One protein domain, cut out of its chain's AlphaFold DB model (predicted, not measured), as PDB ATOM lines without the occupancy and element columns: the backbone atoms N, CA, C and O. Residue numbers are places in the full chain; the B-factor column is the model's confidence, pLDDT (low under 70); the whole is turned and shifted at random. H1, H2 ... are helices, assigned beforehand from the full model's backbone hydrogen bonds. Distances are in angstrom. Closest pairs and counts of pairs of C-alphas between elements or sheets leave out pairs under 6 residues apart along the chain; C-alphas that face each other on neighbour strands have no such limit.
ATOM      1  N   ILE A 248      33.375  -8.491   2.452       63.19
ATOM      2  CA  ILE A 248      33.697  -8.528   1.034       63.19
ATOM      3  C   ILE A 248      33.801 -10.007   0.671       63.19
ATOM      4  O   ILE A 248      34.765 -10.686   1.035       63.19
ATOM      5  N   VAL A 249      32.735 -10.521   0.068       57.19
ATOM      6  CA  VAL A 249      32.648 -11.906  -0.422       57.19
ATOM      7  C   VAL A 249      32.693 -11.941  -1.951       57.19
ATOM      8  O   VAL A 249      33.003 -12.983  -2.526       57.19
ATOM      9  N   ASP A 250      32.418 -10.802  -2.595       63.75
ATOM     10  CA  ASP A 250      32.465 -10.638  -4.041       63.75
ATOM     11  C   ASP A 250      33.899 -10.363  -4.520       63.75
ATOM     12  O   ASP A 250      34.662  -9.603  -3.919       63.75
ATOM     13  N   VAL A 251      34.261 -11.010  -5.625       63.97
ATOM     14  CA  VAL A 251      35.529 -10.811  -6.327       63.97
ATOM     15  C   VAL A 251      35.569  -9.423  -6.971       63.97
ATOM     16  O   VAL A 251      36.646  -8.841  -7.020       63.97
ATOM     17  N   VAL A 252      34.427  -8.876  -7.405       72.44
ATOM     18  CA  VAL A 252      34.349  -7.549  -8.044       72.44
ATOM     19  C   VAL A 252      34.679  -6.437  -7.046       72.44
ATOM     20  O   VAL A 252      35.604  -5.669  -7.289       72.44
ATOM     21  N   GLU A 253      34.020  -6.414  -5.883       72.06
ATOM     22  CA  GLU A 253      34.296  -5.430  -4.819       72.06
ATOM     23  C   GLU A 253      35.764  -5.518  -4.339       72.06
ATOM     24  O   GLU A 253      36.408  -4.494  -4.104       72.06
ATOM     25  N   MET A 254      36.340  -6.730  -4.252       71.62
ATOM     26  CA  MET A 254      37.775  -6.902  -3.959       71.62
ATOM     27  C   MET A 254      38.683  -6.388  -5.080       71.62
ATOM     28  O   MET A 254      39.727  -5.809  -4.780       71.62
ATOM     29  N   ASP A 255      38.335  -6.617  -6.346       70.56
ATOM     30  CA  ASP A 255      39.136  -6.189  -7.497       70.56
ATOM     31  C   ASP A 255      39.098  -4.659  -7.678       70.56
ATOM     32  O   ASP A 255      40.119  -4.058  -8.023       70.56
ATOM     33  N   GLU A 256      37.977  -4.003  -7.368       79.31
ATOM     34  CA  GLU A 256      37.860  -2.537  -7.324       79.31
ATOM     35  C   GLU A 256      38.721  -1.931  -6.207       79.31
ATOM     36  O   GLU A 256      39.475  -0.979  -6.439       79.31
ATOM     37  N   LEU A 257      38.670  -2.518  -5.005       76.19
ATOM     38  CA  LEU A 257      39.527  -2.133  -3.879       76.19
ATOM     39  C   LEU A 257      41.006  -2.347  -4.200       76.19
ATOM     40  O   LEU A 257      41.823  -1.470  -3.929       76.19
ATOM     41  N   TYR A 258      41.350  -3.482  -4.809       73.38
ATOM     42  CA  TYR A 258      42.703  -3.774  -5.274       73.38
ATOM     43  C   TYR A 258      43.190  -2.724  -6.268       73.38
ATOM     44  O   TYR A 258      44.266  -2.162  -6.082       73.38
ATOM     45  N   THR A 259      42.388  -2.433  -7.293       76.31
ATOM     46  CA  THR A 259      42.737  -1.453  -8.325       76.31
ATOM     47  C   THR A 259      42.931  -0.079  -7.699       76.31
ATOM     48  O   THR A 259      43.952   0.553  -7.937       76.31
ATOM     49  N   SER A 260      42.031   0.339  -6.809       80.00
ATOM     50  CA  SER A 260      42.132   1.617  -6.094       80.00
ATOM     51  C   SER A 260      43.405   1.713  -5.250       80.00
ATOM     52  O   SER A 260      44.093   2.732  -5.281       80.00
ATOM     53  N   ILE A 261      43.748   0.643  -4.525       77.06
ATOM     54  CA  ILE A 261      44.974   0.567  -3.727       77.06
ATOM     55  C   ILE A 261      46.198   0.645  -4.644       77.06
ATOM     56  O   ILE A 261      47.060   1.489  -4.431       77.06
ATOM     57  N   VAL A 262      46.284  -0.189  -5.682       72.38
ATOM     58  CA  VAL A 262      47.451  -0.232  -6.577       72.38
ATOM     59  C   VAL A 262      47.627   1.076  -7.345       72.38
ATOM     60  O   VAL A 262      48.756   1.540  -7.479       72.38
ATOM     61  N   THR A 263      46.539   1.688  -7.810       75.88
ATOM     62  CA  THR A 263      46.568   2.993  -8.479       75.88
ATOM     63  C   THR A 263      47.096   4.067  -7.538       75.88
ATOM     64  O   THR A 263      48.078   4.721  -7.876       75.88
ATOM     65  N   GLN A 264      46.564   4.166  -6.312       73.44
ATOM     66  CA  GLN A 264      47.092   5.116  -5.327       73.44
ATOM     67  C   GLN A 264      48.567   4.866  -5.015       73.44
ATOM     68  O   GLN A 264      49.322   5.819  -4.868       73.44
ATOM     69  N   ILE A 265      49.010   3.609  -4.949       69.75
ATOM     70  CA  ILE A 265      50.421   3.266  -4.723       69.75
ATOM     71  C   ILE A 265      51.305   3.690  -5.903       69.75
ATOM     72  O   ILE A 265      52.413   4.161  -5.684       69.75
ATOM     73  N   LYS A 266      50.841   3.525  -7.145       68.44
ATOM     74  CA  LYS A 266      51.602   3.896  -8.350       68.44
ATOM     75  C   LYS A 266      51.667   5.407  -8.561       68.44
ATOM     76  O   LYS A 266      52.663   5.901  -9.082       68.44
ATOM     77  N   GLU A 267      50.614   6.118  -8.178       64.38
ATOM     78  CA  GLU A 267      50.482   7.563  -8.377       64.38
ATOM     79  C   GLU A 267      51.097   8.391  -7.242       64.38
ATOM     80  O   GLU A 267      51.425   9.559  -7.457       64.38
ATOM     81  N   SER A 268      51.279   7.816  -6.047       54.19
ATOM     82  CA  SER A 268      51.680   8.597  -4.874       54.19
ATOM     83  C   SER A 268      53.154   9.005  -4.886       54.19
ATOM     84  O   SER A 268      54.076   8.186  -4.922       54.19
ATOM     85  N   LYS A 269      53.385  10.311  -4.736       55.84
ATOM     86  CA  LYS A 269      54.689  10.900  -4.404       55.84
ATOM     87  C   LYS A 269      54.861  10.985  -2.883       55.84
ATOM     88  O   LYS A 269      55.276  12.014  -2.383       55.84
ATOM     89  N   ILE A 270      54.569   9.919  -2.130       58.19
ATOM     90  CA  ILE A 270      54.744   9.802  -0.658       58.19
ATOM     91  C   ILE A 270      54.495  11.127   0.108       58.19
ATOM     92  O   ILE A 270      55.291  11.530   0.963       58.19
ATOM     93  N   GLU A 271      53.396  11.820  -0.188       61.94
ATOM     94  CA  GLU A 271      52.939  12.947   0.627       61.94
ATOM     95  C   GLU A 271      51.989  12.448   1.729       61.94
ATOM     96  O   GLU A 271      51.272  11.457   1.581       61.94
ATOM     97  N   GLU A 272      51.957  13.136   2.874       59.00
ATOM     98  CA  GLU A 272      51.202  12.700   4.060       59.00
ATOM     99  C   GLU A 272      49.687  12.556   3.801       59.00
ATOM    100  O   GLU A 272      49.034  11.665   4.350       59.00
ATOM    101  N   LYS A 273      49.128  13.392   2.913       66.94
ATOM    102  CA  LYS A 273      47.714  13.319   2.505       66.94
ATOM    103  C   LYS A 273      47.400  12.072   1.678       66.94
ATOM    104  O   LYS A 273      46.355  11.462   1.885       66.94
ATOM    105  N   GLU A 274      48.297  11.669   0.785       68.06
ATOM    106  CA  GLU A 274      48.129  10.469  -0.045       68.06
ATOM    107  C   GLU A 274      48.208   9.204   0.822       68.06
ATOM    108  O   GLU A 274      47.387   8.294   0.698       68.06
ATOM    109  N   MET A 275      49.115   9.201   1.806       70.69
ATOM    110  CA  MET A 275      49.229   8.123   2.795       70.69
ATOM    111  C   MET A 275      47.974   7.982   3.670       70.69
ATOM    112  O   MET A 275      47.623   6.868   4.066       70.69
ATOM    113  N   SER A 276      47.271   9.082   3.962       73.31
ATOM    114  CA  SER A 276      45.985   9.062   4.674       73.31
ATOM    115  C   SER A 276      44.885   8.362   3.866       73.31
ATOM    116  O   SER A 276      44.188   7.490   4.395       73.31
ATOM    117  N   GLY A 277      44.770   8.686   2.572       78.81
ATOM    118  CA  GLY A 277      43.815   8.046   1.659       78.81
ATOM    119  C   GLY A 277      44.042   6.538   1.560       78.81
ATOM    120  O   GLY A 277      43.113   5.751   1.762       78.81
ATOM    121  N   LEU A 278      45.300   6.138   1.379       79.56
ATOM    122  CA  LEU A 278      45.685   4.733   1.315       79.56
ATOM    123  C   LEU A 278      45.414   3.990   2.633       79.56
ATOM    124  O   LEU A 278      44.917   2.863   2.627       79.56
ATOM    125  N   THR A 279      45.687   4.633   3.772       82.69
ATOM    126  CA  THR A 279      45.384   4.086   5.106       82.69
ATOM    127  C   THR A 279      43.897   3.758   5.240       82.69
ATOM    128  O   THR A 279      43.554   2.657   5.669       82.69
ATOM    129  N   ASN A 280      43.008   4.660   4.821       83.81
ATOM    130  CA  ASN A 280      41.563   4.437   4.893       83.81
ATOM    131  C   ASN A 280      41.102   3.265   4.008       83.81
ATOM    132  O   ASN A 280      40.257   2.473   4.433       83.81
ATOM    133  N   LEU A 281      41.668   3.117   2.803       84.12
ATOM    134  CA  LEU A 281      41.365   1.982   1.923       84.12
ATOM    135  C   LEU A 281      41.772   0.649   2.563       84.12
ATOM    136  O   LEU A 281      40.969  -0.286   2.604       84.12
ATOM    137  N   ILE A 282      42.987   0.576   3.115       85.94
ATOM    138  CA  ILE A 282      43.492  -0.626   3.794       85.94
ATOM    139  C   ILE A 282      42.650  -0.941   5.036       85.94
ATOM    140  O   ILE A 282      42.296  -2.098   5.259       85.94
ATOM    141  N   GLU A 283      42.267   0.059   5.832       87.94
ATOM    142  CA  GLU A 283      41.374  -0.145   6.978       87.94
ATOM    143  C   GLU A 283      40.031  -0.751   6.572       87.94
ATOM    144  O   GLU A 283      39.555  -1.691   7.215       87.94
ATOM    145  N   ASN A 284      39.415  -0.213   5.520       85.06
ATOM    146  CA  ASN A 284      38.126  -0.686   5.029       85.06
ATOM    147  C   ASN A 284      38.224  -2.122   4.508       85.06
ATOM    148  O   ASN A 284      37.357  -2.944   4.830       85.06
ATOM    149  N   LEU A 285      39.304  -2.434   3.786       86.12
ATOM    150  CA  LEU A 285      39.633  -3.793   3.369       86.12
ATOM    151  C   LEU A 285      39.733  -4.711   4.594       86.12
ATOM    152  O   LEU A 285      38.954  -5.652   4.715       86.12
ATOM    153  N   LEU A 286      40.622  -4.413   5.545       88.25
ATOM    154  CA  LEU A 286      40.872  -5.255   6.721       88.25
ATOM    155  C   LEU A 286      39.633  -5.436   7.608       88.25
ATOM    156  O   LEU A 286      39.382  -6.536   8.111       88.25
ATOM    157  N   ALA A 287      38.824  -4.389   7.786       86.75
ATOM    158  CA  ALA A 287      37.601  -4.457   8.579       86.75
ATOM    159  C   ALA A 287      36.599  -5.460   7.988       86.75
ATOM    160  O   ALA A 287      36.034  -6.275   8.726       86.75
ATOM    161  N   LYS A 288      36.412  -5.453   6.663       83.62
ATOM    162  CA  LYS A 288      35.392  -6.264   5.977       83.62
ATOM    163  C   LYS A 288      35.920  -7.583   5.405       83.62
ATOM    164  O   LYS A 288      35.129  -8.473   5.093       83.62
ATOM    165  N   PHE A 289      37.231  -7.761   5.319       80.50
ATOM    166  CA  PHE A 289      37.878  -8.916   4.704       80.50
ATOM    167  C   PHE A 289      37.429 -10.269   5.281       80.50
ATOM    168  O   PHE A 289      37.220 -10.424   6.490       80.50
ATOM    169  N   GLN A 290      37.312 -11.294   4.437       76.38
ATOM    170  CA  GLN A 290      37.056 -12.663   4.881       76.38
ATOM    171  C   GLN A 290      38.282 -13.551   4.661       76.38
ATOM    172  O   GLN A 290      38.640 -13.866   3.525       76.38
ATOM    173  N   PHE A 291      38.881 -13.988   5.775       71.12
ATOM    174  CA  PHE A 291      40.043 -14.874   5.797       71.12
ATOM    175  C   PHE A 291      39.817 -16.138   4.963       71.12
ATOM    176  O   PHE A 291      38.756 -16.760   5.065       71.12
ATOM    177  N   LYS A 292      40.819 -16.496   4.145       65.88
ATOM    178  CA  LYS A 292      40.817 -17.649   3.221       65.88
ATOM    179  C   LYS A 292      39.623 -17.717   2.251       65.88
ATOM    180  O   LYS A 292      39.342 -18.779   1.703       65.88
ATOM    181  N   SER A 293      38.912 -16.613   2.005       70.00
ATOM    182  CA  SER A 293      37.942 -16.568   0.903       70.00
ATOM    183  C   SER A 293      38.656 -16.649  -0.455       70.00
ATOM    184  O   SER A 293      39.816 -16.261  -0.585       70.00
ATOM    185  N   THR A 294      37.981 -17.122  -1.502       69.12
ATOM    186  CA  THR A 294      38.563 -17.152  -2.856       69.12
ATOM    187  C   THR A 294      39.009 -15.761  -3.314       69.12
ATOM    188  O   THR A 294      40.060 -15.618  -3.935       69.12
ATOM    189  N   ALA A 295      38.231 -14.730  -2.972       67.25
ATOM    190  CA  ALA A 295      38.551 -13.342  -3.283       67.25
ATOM    191  C   ALA A 295      39.804 -12.861  -2.525       67.25
ATOM    192  O   ALA A 295      40.670 -12.221  -3.114       67.25
ATOM    193  N   ALA A 296      39.957 -13.258  -1.258       66.81
ATOM    194  CA  ALA A 296      41.155 -13.001  -0.463       66.81
ATOM    195  C   ALA A 296      42.431 -13.600  -1.058       66.81
ATOM    196  O   ALA A 296      43.449 -12.921  -1.151       66.81
ATOM    197  N   LEU A 297      42.366 -14.872  -1.457       69.88
ATOM    198  CA  LEU A 297      43.513 -15.583  -2.024       69.88
ATOM    199  C   LEU A 297      43.938 -14.955  -3.356       69.88
ATOM    200  O   LEU A 297      45.114 -14.662  -3.550       69.88
ATOM    201  N   LYS A 298      42.971 -14.657  -4.236       69.31
ATOM    202  CA  LYS A 298      43.234 -13.970  -5.509       69.31
ATOM    203  C   LYS A 298      43.813 -12.572  -5.308       69.31
ATOM    204  O   LYS A 298      44.722 -12.189  -6.041       69.31
ATOM    205  N   PHE A 299      43.304 -11.819  -4.331       73.50
ATOM    206  CA  PHE A 299      43.873 -10.526  -3.968       73.50
ATOM    207  C   PHE A 299      45.333 -10.681  -3.548       73.50
ATOM    208  O   PHE A 299      46.180  -9.984  -4.094       73.50
ATOM    209  N   GLY A 300      45.636 -11.615  -2.639       71.00
ATOM    210  CA  GLY A 300      46.999 -11.822  -2.152       71.00
ATOM    211  C   GLY A 300      47.974 -12.168  -3.272       71.00
ATOM    212  O   GLY A 300      49.015 -11.528  -3.405       71.00
ATOM    213  N   GLU A 301      47.594 -13.083  -4.166       72.19
ATOM    214  CA  GLU A 301      48.406 -13.438  -5.337       72.19
ATOM    215  C   GLU A 301      48.661 -12.241  -6.269       72.19
ATOM    216  O   GLU A 301      49.777 -12.056  -6.764       72.19
ATOM    217  N   LYS A 302      47.633 -11.423  -6.537       72.88
ATOM    218  CA  LYS A 302      47.761 -10.218  -7.374       72.88
ATOM    219  C   LYS A 302      48.608  -9.142  -6.687       72.88
ATOM    220  O   LYS A 302      49.416  -8.488  -7.343       72.88
ATOM    221  N   PHE A 303      48.430  -8.956  -5.383       73.69
ATOM    222  CA  PHE A 303      49.129  -7.948  -4.591       73.69
ATOM    223  C   PHE A 303      50.622  -8.255  -4.491       73.69
ATOM    224  O   PHE A 303      51.442  -7.390  -4.786       73.69
ATOM    225  N   GLN A 304      50.982  -9.512  -4.237       70.75
ATOM    226  CA  GLN A 304      52.376  -9.958  -4.213       70.75
ATOM    227  C   GLN A 304      53.089  -9.845  -5.562       70.75
ATOM    228  O   GLN A 304      54.273  -9.514  -5.628       70.75
ATOM    229  N   LYS A 305      52.392 -10.137  -6.667       72.25
ATOM    230  CA  LYS A 305      52.974  -9.976  -8.008       72.25
ATOM    231  C   LYS A 305      53.352  -8.523  -8.280       72.25
ATOM    232  O   LYS A 305      54.398  -8.285  -8.873       72.25
ATOM    233  N   GLU A 306      52.534  -7.571  -7.840       69.56
ATOM    234  CA  GLU A 306      52.855  -6.146  -7.962       69.56
ATOM    235  C   GLU A 306      53.922  -5.691  -6.957       69.56
ATOM    236  O   GLU A 306      54.772  -4.878  -7.316       69.56
ATOM    237  N   GLU A 307      53.939  -6.253  -5.747       65.31
ATOM    238  CA  GLU A 307      54.984  -6.025  -4.739       65.31
ATOM    239  C   GLU A 307      56.379  -6.375  -5.276       65.31
ATOM    240  O   GLU A 307      57.282  -5.535  -5.279       65.31
ATOM    241  N   ASN A 308      56.518  -7.572  -5.850       65.25
ATOM    242  CA  ASN A 308      57.771  -8.058  -6.434       65.25
ATOM    243  C   ASN A 308      58.216  -7.280  -7.684       65.25
ATOM    244  O   ASN A 308      59.398  -7.283  -8.021       65.25
ATOM    245  N   ARG A 309      57.285  -6.637  -8.400       62.88
ATOM    246  CA  ARG A 309      57.585  -5.878  -9.626       62.88
ATOM    247  C   ARG A 309      58.038  -4.450  -9.351       62.88
ATOM    248  O   ARG A 309      58.856  -3.932 -10.104       62.88
ATOM    249  N   ASN A 310      57.498  -3.810  -8.314       58.19
ATOM    250  CA  ASN A 310      57.528  -2.349  -8.223       58.19
ATOM    251  C   ASN A 310      58.513  -1.774  -7.189       58.19
ATOM    252  O   ASN A 310      58.666  -0.558  -7.163       58.19
ATOM    253  N   ASN A 311      59.182  -2.581  -6.345       54.28
ATOM    254  CA  ASN A 311      60.188  -2.120  -5.356       54.28
ATOM    255  C   ASN A 311      59.765  -0.899  -4.492       54.28
ATOM    256  O   ASN A 311      60.607  -0.205  -3.921       54.28
ATOM    257  N   HIS A 312      58.462  -0.617  -4.390       51.31
ATOM    258  CA  HIS A 312      57.917   0.578  -3.743       51.31
ATOM    259  C   HIS A 312      58.237   0.581  -2.233       51.31
ATOM    260  O   HIS A 312      58.308  -0.482  -1.632       51.31
ATOM    261  N   PRO A 313      58.352   1.726  -1.540       43.84
ATOM    262  CA  PRO A 313      58.586   1.761  -0.085       43.84
ATOM    263  C   PRO A 313      57.446   1.192   0.790       43.84
ATOM    264  O   PRO A 313      57.615   0.997   1.996       43.84
ATOM    265  N   LEU A 314      56.291   0.897   0.187       50.75
ATOM    266  CA  LEU A 314      55.262   0.023   0.773       50.75
ATOM    267  C   LEU A 314      55.668  -1.458   0.792       50.75
ATOM    268  O   LEU A 314      55.258  -2.170   1.701       50.75
ATOM    269  N   PHE A 315      56.476  -1.861  -0.189       52.03
ATOM    270  CA  PHE A 315      56.949  -3.210  -0.507       52.03
ATOM    271  C   PHE A 315      58.371  -3.495   0.012       52.03
ATOM    272  O   PHE A 315      58.734  -4.636   0.258       52.03
ATOM    273  N   ASN A 316      59.189  -2.458   0.230       45.28
ATOM    274  CA  ASN A 316      60.520  -2.565   0.828       45.28
ATOM    275  C   ASN A 316      60.708  -1.459   1.877       45.28
ATOM    276  O   ASN A 316      60.755  -0.268   1.583       45.28
ATOM    277  N   SER A 317      60.771  -1.873   3.136       38.81
ATOM    278  CA  SER A 317      60.645  -1.100   4.375       38.81
ATOM    279  C   SER A 317      61.669   0.031   4.612       38.81
ATOM    280  O   SER A 317      62.433  -0.023   5.577       38.81
ATOM    281  N   GLN A 318      61.661   1.102   3.811       37.66
ATOM    282  CA  GLN A 318      62.358   2.365   4.112       37.66
ATOM    283  C   GLN A 318      61.554   3.594   3.646       37.66
ATOM    284  O   GLN A 318      61.967   4.348   2.769       37.66
ATOM    285  N   LEU A 319      60.396   3.841   4.269       41.72
ATOM    286  CA  LEU A 319      59.675   5.114   4.128       41.72
ATOM    287  C   LEU A 319      60.516   6.265   4.716       41.72
ATOM    288  O   LEU A 319      60.493   6.516   5.926       41.72
ATOM    289  N   GLU A 361      44.847  11.498  10.297       72.00
ATOM    290  CA  GLU A 361      46.250  11.879  10.482       72.00
ATOM    291  C   GLU A 361      47.132  10.625  10.352       72.00
ATOM    292  O   GLU A 361      46.853   9.592  10.979       72.00
ATOM    293  N   PHE A 362      48.169  10.697   9.514       75.12
ATOM    294  CA  PHE A 362      49.080   9.578   9.306       75.12
ATOM    295  C   PHE A 362      49.851   9.277  10.597       75.12
ATOM    296  O   PHE A 362      50.339  10.169  11.290       75.12
ATOM    297  N   ASN A 363      49.998   7.993  10.922       84.56
ATOM    298  CA  ASN A 363      50.763   7.553  12.080       84.56
ATOM    299  C   ASN A 363      51.640   6.360  11.699       84.56
ATOM    300  O   ASN A 363      51.141   5.302  11.323       84.56
ATOM    301  N   LYS A 364      52.960   6.520  11.840       82.19
ATOM    302  CA  LYS A 364      53.932   5.492  11.448       82.19
ATOM    303  C   LYS A 364      53.775   4.187  12.235       82.19
ATOM    304  O   LYS A 364      53.884   3.125  11.642       82.19
ATOM    305  N   PHE A 365      53.526   4.250  13.546       87.31
ATOM    306  CA  PHE A 365      53.320   3.042  14.351       87.31
ATOM    307  C   PHE A 365      52.093   2.274  13.859       87.31
ATOM    308  O   PHE A 365      52.183   1.086  13.569       87.31
ATOM    309  N   TYR A 366      50.968   2.968  13.693       89.25
ATOM    310  CA  TYR A 366      49.738   2.357  13.207       89.25
ATOM    311  C   TYR A 366      49.890   1.780  11.797       89.25
ATOM    312  O   TYR A 366      49.403   0.688  11.520       89.25
ATOM    313  N   TRP A 367      50.628   2.466  10.927       84.81
ATOM    314  CA  TRP A 367      50.952   1.967   9.597       84.81
ATOM    315  C   TRP A 367      51.706   0.631   9.624       84.81
ATOM    316  O   TRP A 367      51.366  -0.288   8.881       84.81
ATOM    317  N   GLU A 368      52.690   0.483  10.514       85.00
ATOM    318  CA  GLU A 368      53.383  -0.798  10.700       85.00
ATOM    319  C   GLU A 368      52.442  -1.880  11.259       85.00
ATOM    320  O   GLU A 368      52.525  -3.034  10.847       85.00
ATOM    321  N   GLN A 369      51.480  -1.515  12.114       89.69
ATOM    322  CA  GLN A 369      50.439  -2.449  12.567       89.69
ATOM    323  C   GLN A 369      49.510  -2.894  11.425       89.69
ATOM    324  O   GLN A 369      49.145  -4.065  11.359       89.69
ATOM    325  N   LEU A 370      49.155  -2.011  10.485       89.19
ATOM    326  CA  LEU A 370      48.359  -2.388   9.309       89.19
ATOM    327  C   LEU A 370      49.088  -3.408   8.430       89.19
ATOM    328  O   LEU A 370      48.482  -4.402   8.028       89.19
ATOM    329  N   LYS A 371      50.388  -3.205   8.185       83.62
ATOM    330  CA  LYS A 371      51.224  -4.172   7.457       83.62
ATOM    331  C   LYS A 371      51.255  -5.526   8.156       83.62
ATOM    332  O   LYS A 371      51.097  -6.557   7.507       83.62
ATOM    333  N   GLU A 372      51.420  -5.523   9.475       85.62
ATOM    334  CA  GLU A 372      51.425  -6.743  10.279       85.62
ATOM    335  C   GLU A 372      50.088  -7.495  10.177       85.62
ATOM    336  O   GLU A 372      50.074  -8.706   9.966       85.62
ATOM    337  N   ILE A 373      48.954  -6.790  10.218       88.75
ATOM    338  CA  ILE A 373      47.629  -7.402  10.037       88.75
ATOM    339  C   ILE A 373      47.464  -7.969   8.620       88.75
ATOM    340  O   ILE A 373      46.943  -9.078   8.461       88.75
ATOM    341  N   MET A 374      47.896  -7.245   7.583       83.69
ATOM    342  CA  MET A 374      47.856  -7.731   6.197       83.69
ATOM    343  C   MET A 374      48.682  -9.014   6.030       83.69
ATOM    344  O   MET A 374      48.207  -9.985   5.439       83.69
ATOM    345  N   LEU A 375      49.863  -9.062   6.642       78.88
ATOM    346  CA  LEU A 375      50.718 -10.242   6.649       78.88
ATOM    347  C   LEU A 375      50.051 -11.426   7.372       78.88
ATOM    348  O   LEU A 375      49.945 -12.519   6.818       78.88
ATOM    349  N   ILE A 376      49.544 -11.210   8.588       78.06
ATOM    350  CA  ILE A 376      48.898 -12.246   9.416       78.06
ATOM    351  C   ILE A 376      47.623 -12.791   8.760       78.06
ATOM    352  O   ILE A 376      47.332 -13.984   8.850       78.06
ATOM    353  N   SER A 377      46.863 -11.932   8.084       77.31
ATOM    354  CA  SER A 377      45.639 -12.314   7.371       77.31
ATOM    355  C   SER A 377      45.892 -13.035   6.040       77.31
ATOM    356  O   SER A 377      44.931 -13.504   5.426       77.31
ATOM    357  N   GLY A 378      47.156 -13.168   5.617       72.44
ATOM    358  CA  GLY A 378      47.537 -13.804   4.354       72.44
ATOM    359  C   GLY A 378      47.222 -12.951   3.122       72.44
ATOM    360  O   GLY A 378      47.065 -13.488   2.032       72.44
ATOM    361  N   LEU A 379      47.083 -11.630   3.286       74.56
ATOM    362  CA  LEU A 379      46.854 -10.694   2.180       74.56
ATOM    363  C   LEU A 379      48.136 -10.349   1.419       74.56
ATOM    364  O   LEU A 379      48.062  -9.900   0.281       74.56
ATOM    365  N   THR A 380      49.296 -10.531   2.045       71.00
ATOM    366  CA  THR A 380      50.615 -10.228   1.461       71.00
ATOM    367  C   THR A 380      51.560 -11.426   1.496       71.00
ATOM    368  O   THR A 380      52.721 -11.324   1.113       71.00
ATOM    369  N   GLU A 381      51.079 -12.589   1.934       66.25
ATOM    370  CA  GLU A 381      51.872 -13.810   2.057       66.25
ATOM    371  C   GLU A 381      51.186 -14.967   1.326       66.25
ATOM    372  O   GLU A 381      49.981 -15.166   1.464       66.25
ATOM    373  N   ASP A 382      51.960 -15.743   0.563       64.19
ATOM    374  CA  ASP A 382      51.442 -16.928  -0.108       64.19
ATOM    375  C   ASP A 382      51.396 -18.096   0.878       64.19
ATOM    376  O   ASP A 382      52.036 -18.089   1.934       64.19
TER     377      ASP A 382
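This is residues 248 to 319 and 361 to 382 of the 451 residues of the protein "Hypothetical protein" of Meloidogyne enterolobii (UniProt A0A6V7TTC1). Four helices stand as a curved row in the order H3, H1, H2, H4, each packing on the next, and the row folds round so that H3 and H4 form its two ends, apart from each other. H1 and H2 make a hairpin in the middle of the row; H3 runs beside H1 and H4 beside H2, while residues 377 to 382, after H4, run toward H3 across the open side. The printed part has 94 residues with four named helices, H1, H2, H3 and H4 along the chain, and no named strand; the class is all helix. The whole is compact, with a radius of gyration of the C-alphas of 12.5 A, and its outline is rounded, with spans of 33 by 27 by 22 A.

H1, residues 251 to 267, and H2, residues 272 to 288, are a helical hairpin. They touch and run opposite ways at a shallow tilt of 17 degrees; their closest C-alphas, those of Ile 261 and Leu 278, are 6.6 A apart. H1 also touches H3, residues 294 to 310, with its residues 251 to 258 alone. The closest C-alphas of H1 and H3 are those of Val 251 and Ala 295, 5.0 A apart, and the two helices run the same way at a shallow tilt of 17 degrees. H2 touches H4, residues 364 to 376, with its residues 279 to 286 alone. Their closest C-alphas, those of Leu 286 and Met 374, are 7.4 A apart, and they run the same way at a shallow tilt of 34 degrees, only just short of steep. The helix packing is mostly aligned: the three pairs that touch are at shallow tilts. H1 and H4, H2 and H3, and H3 and H4 are apart. In H1, H2, H3 and H4 every O i to N i+4 pair is within hydrogen-bond range.

H1 begins at C-alpha 251, at (35.529, -10.811, -6.327), and measures 23.8 A from first to last C-alpha. H2 measures 24.8 A and begins at C-alpha 272, at (51.202, 12.700, 4.060). H3 measures 24.6 A. H4, the shortest at 18.6 A, ends at C-alpha 376, at (48.898, -12.246, 9.416).

The two C-alphas farthest apart, those of Asp 250 and Gln 318, are 33.6 A apart. Residues 320 to 360 are cut out, and C-alphas 319 and 361 are 16.3 A apart across the cut, which lies in the link from H3 to H4. The links H1 to H2 and H2 to H3 are tight. The mean pLDDT of the printed part is 71.4, and 36 residues are under 70, among them residues 265 to 274 and 306 to 319.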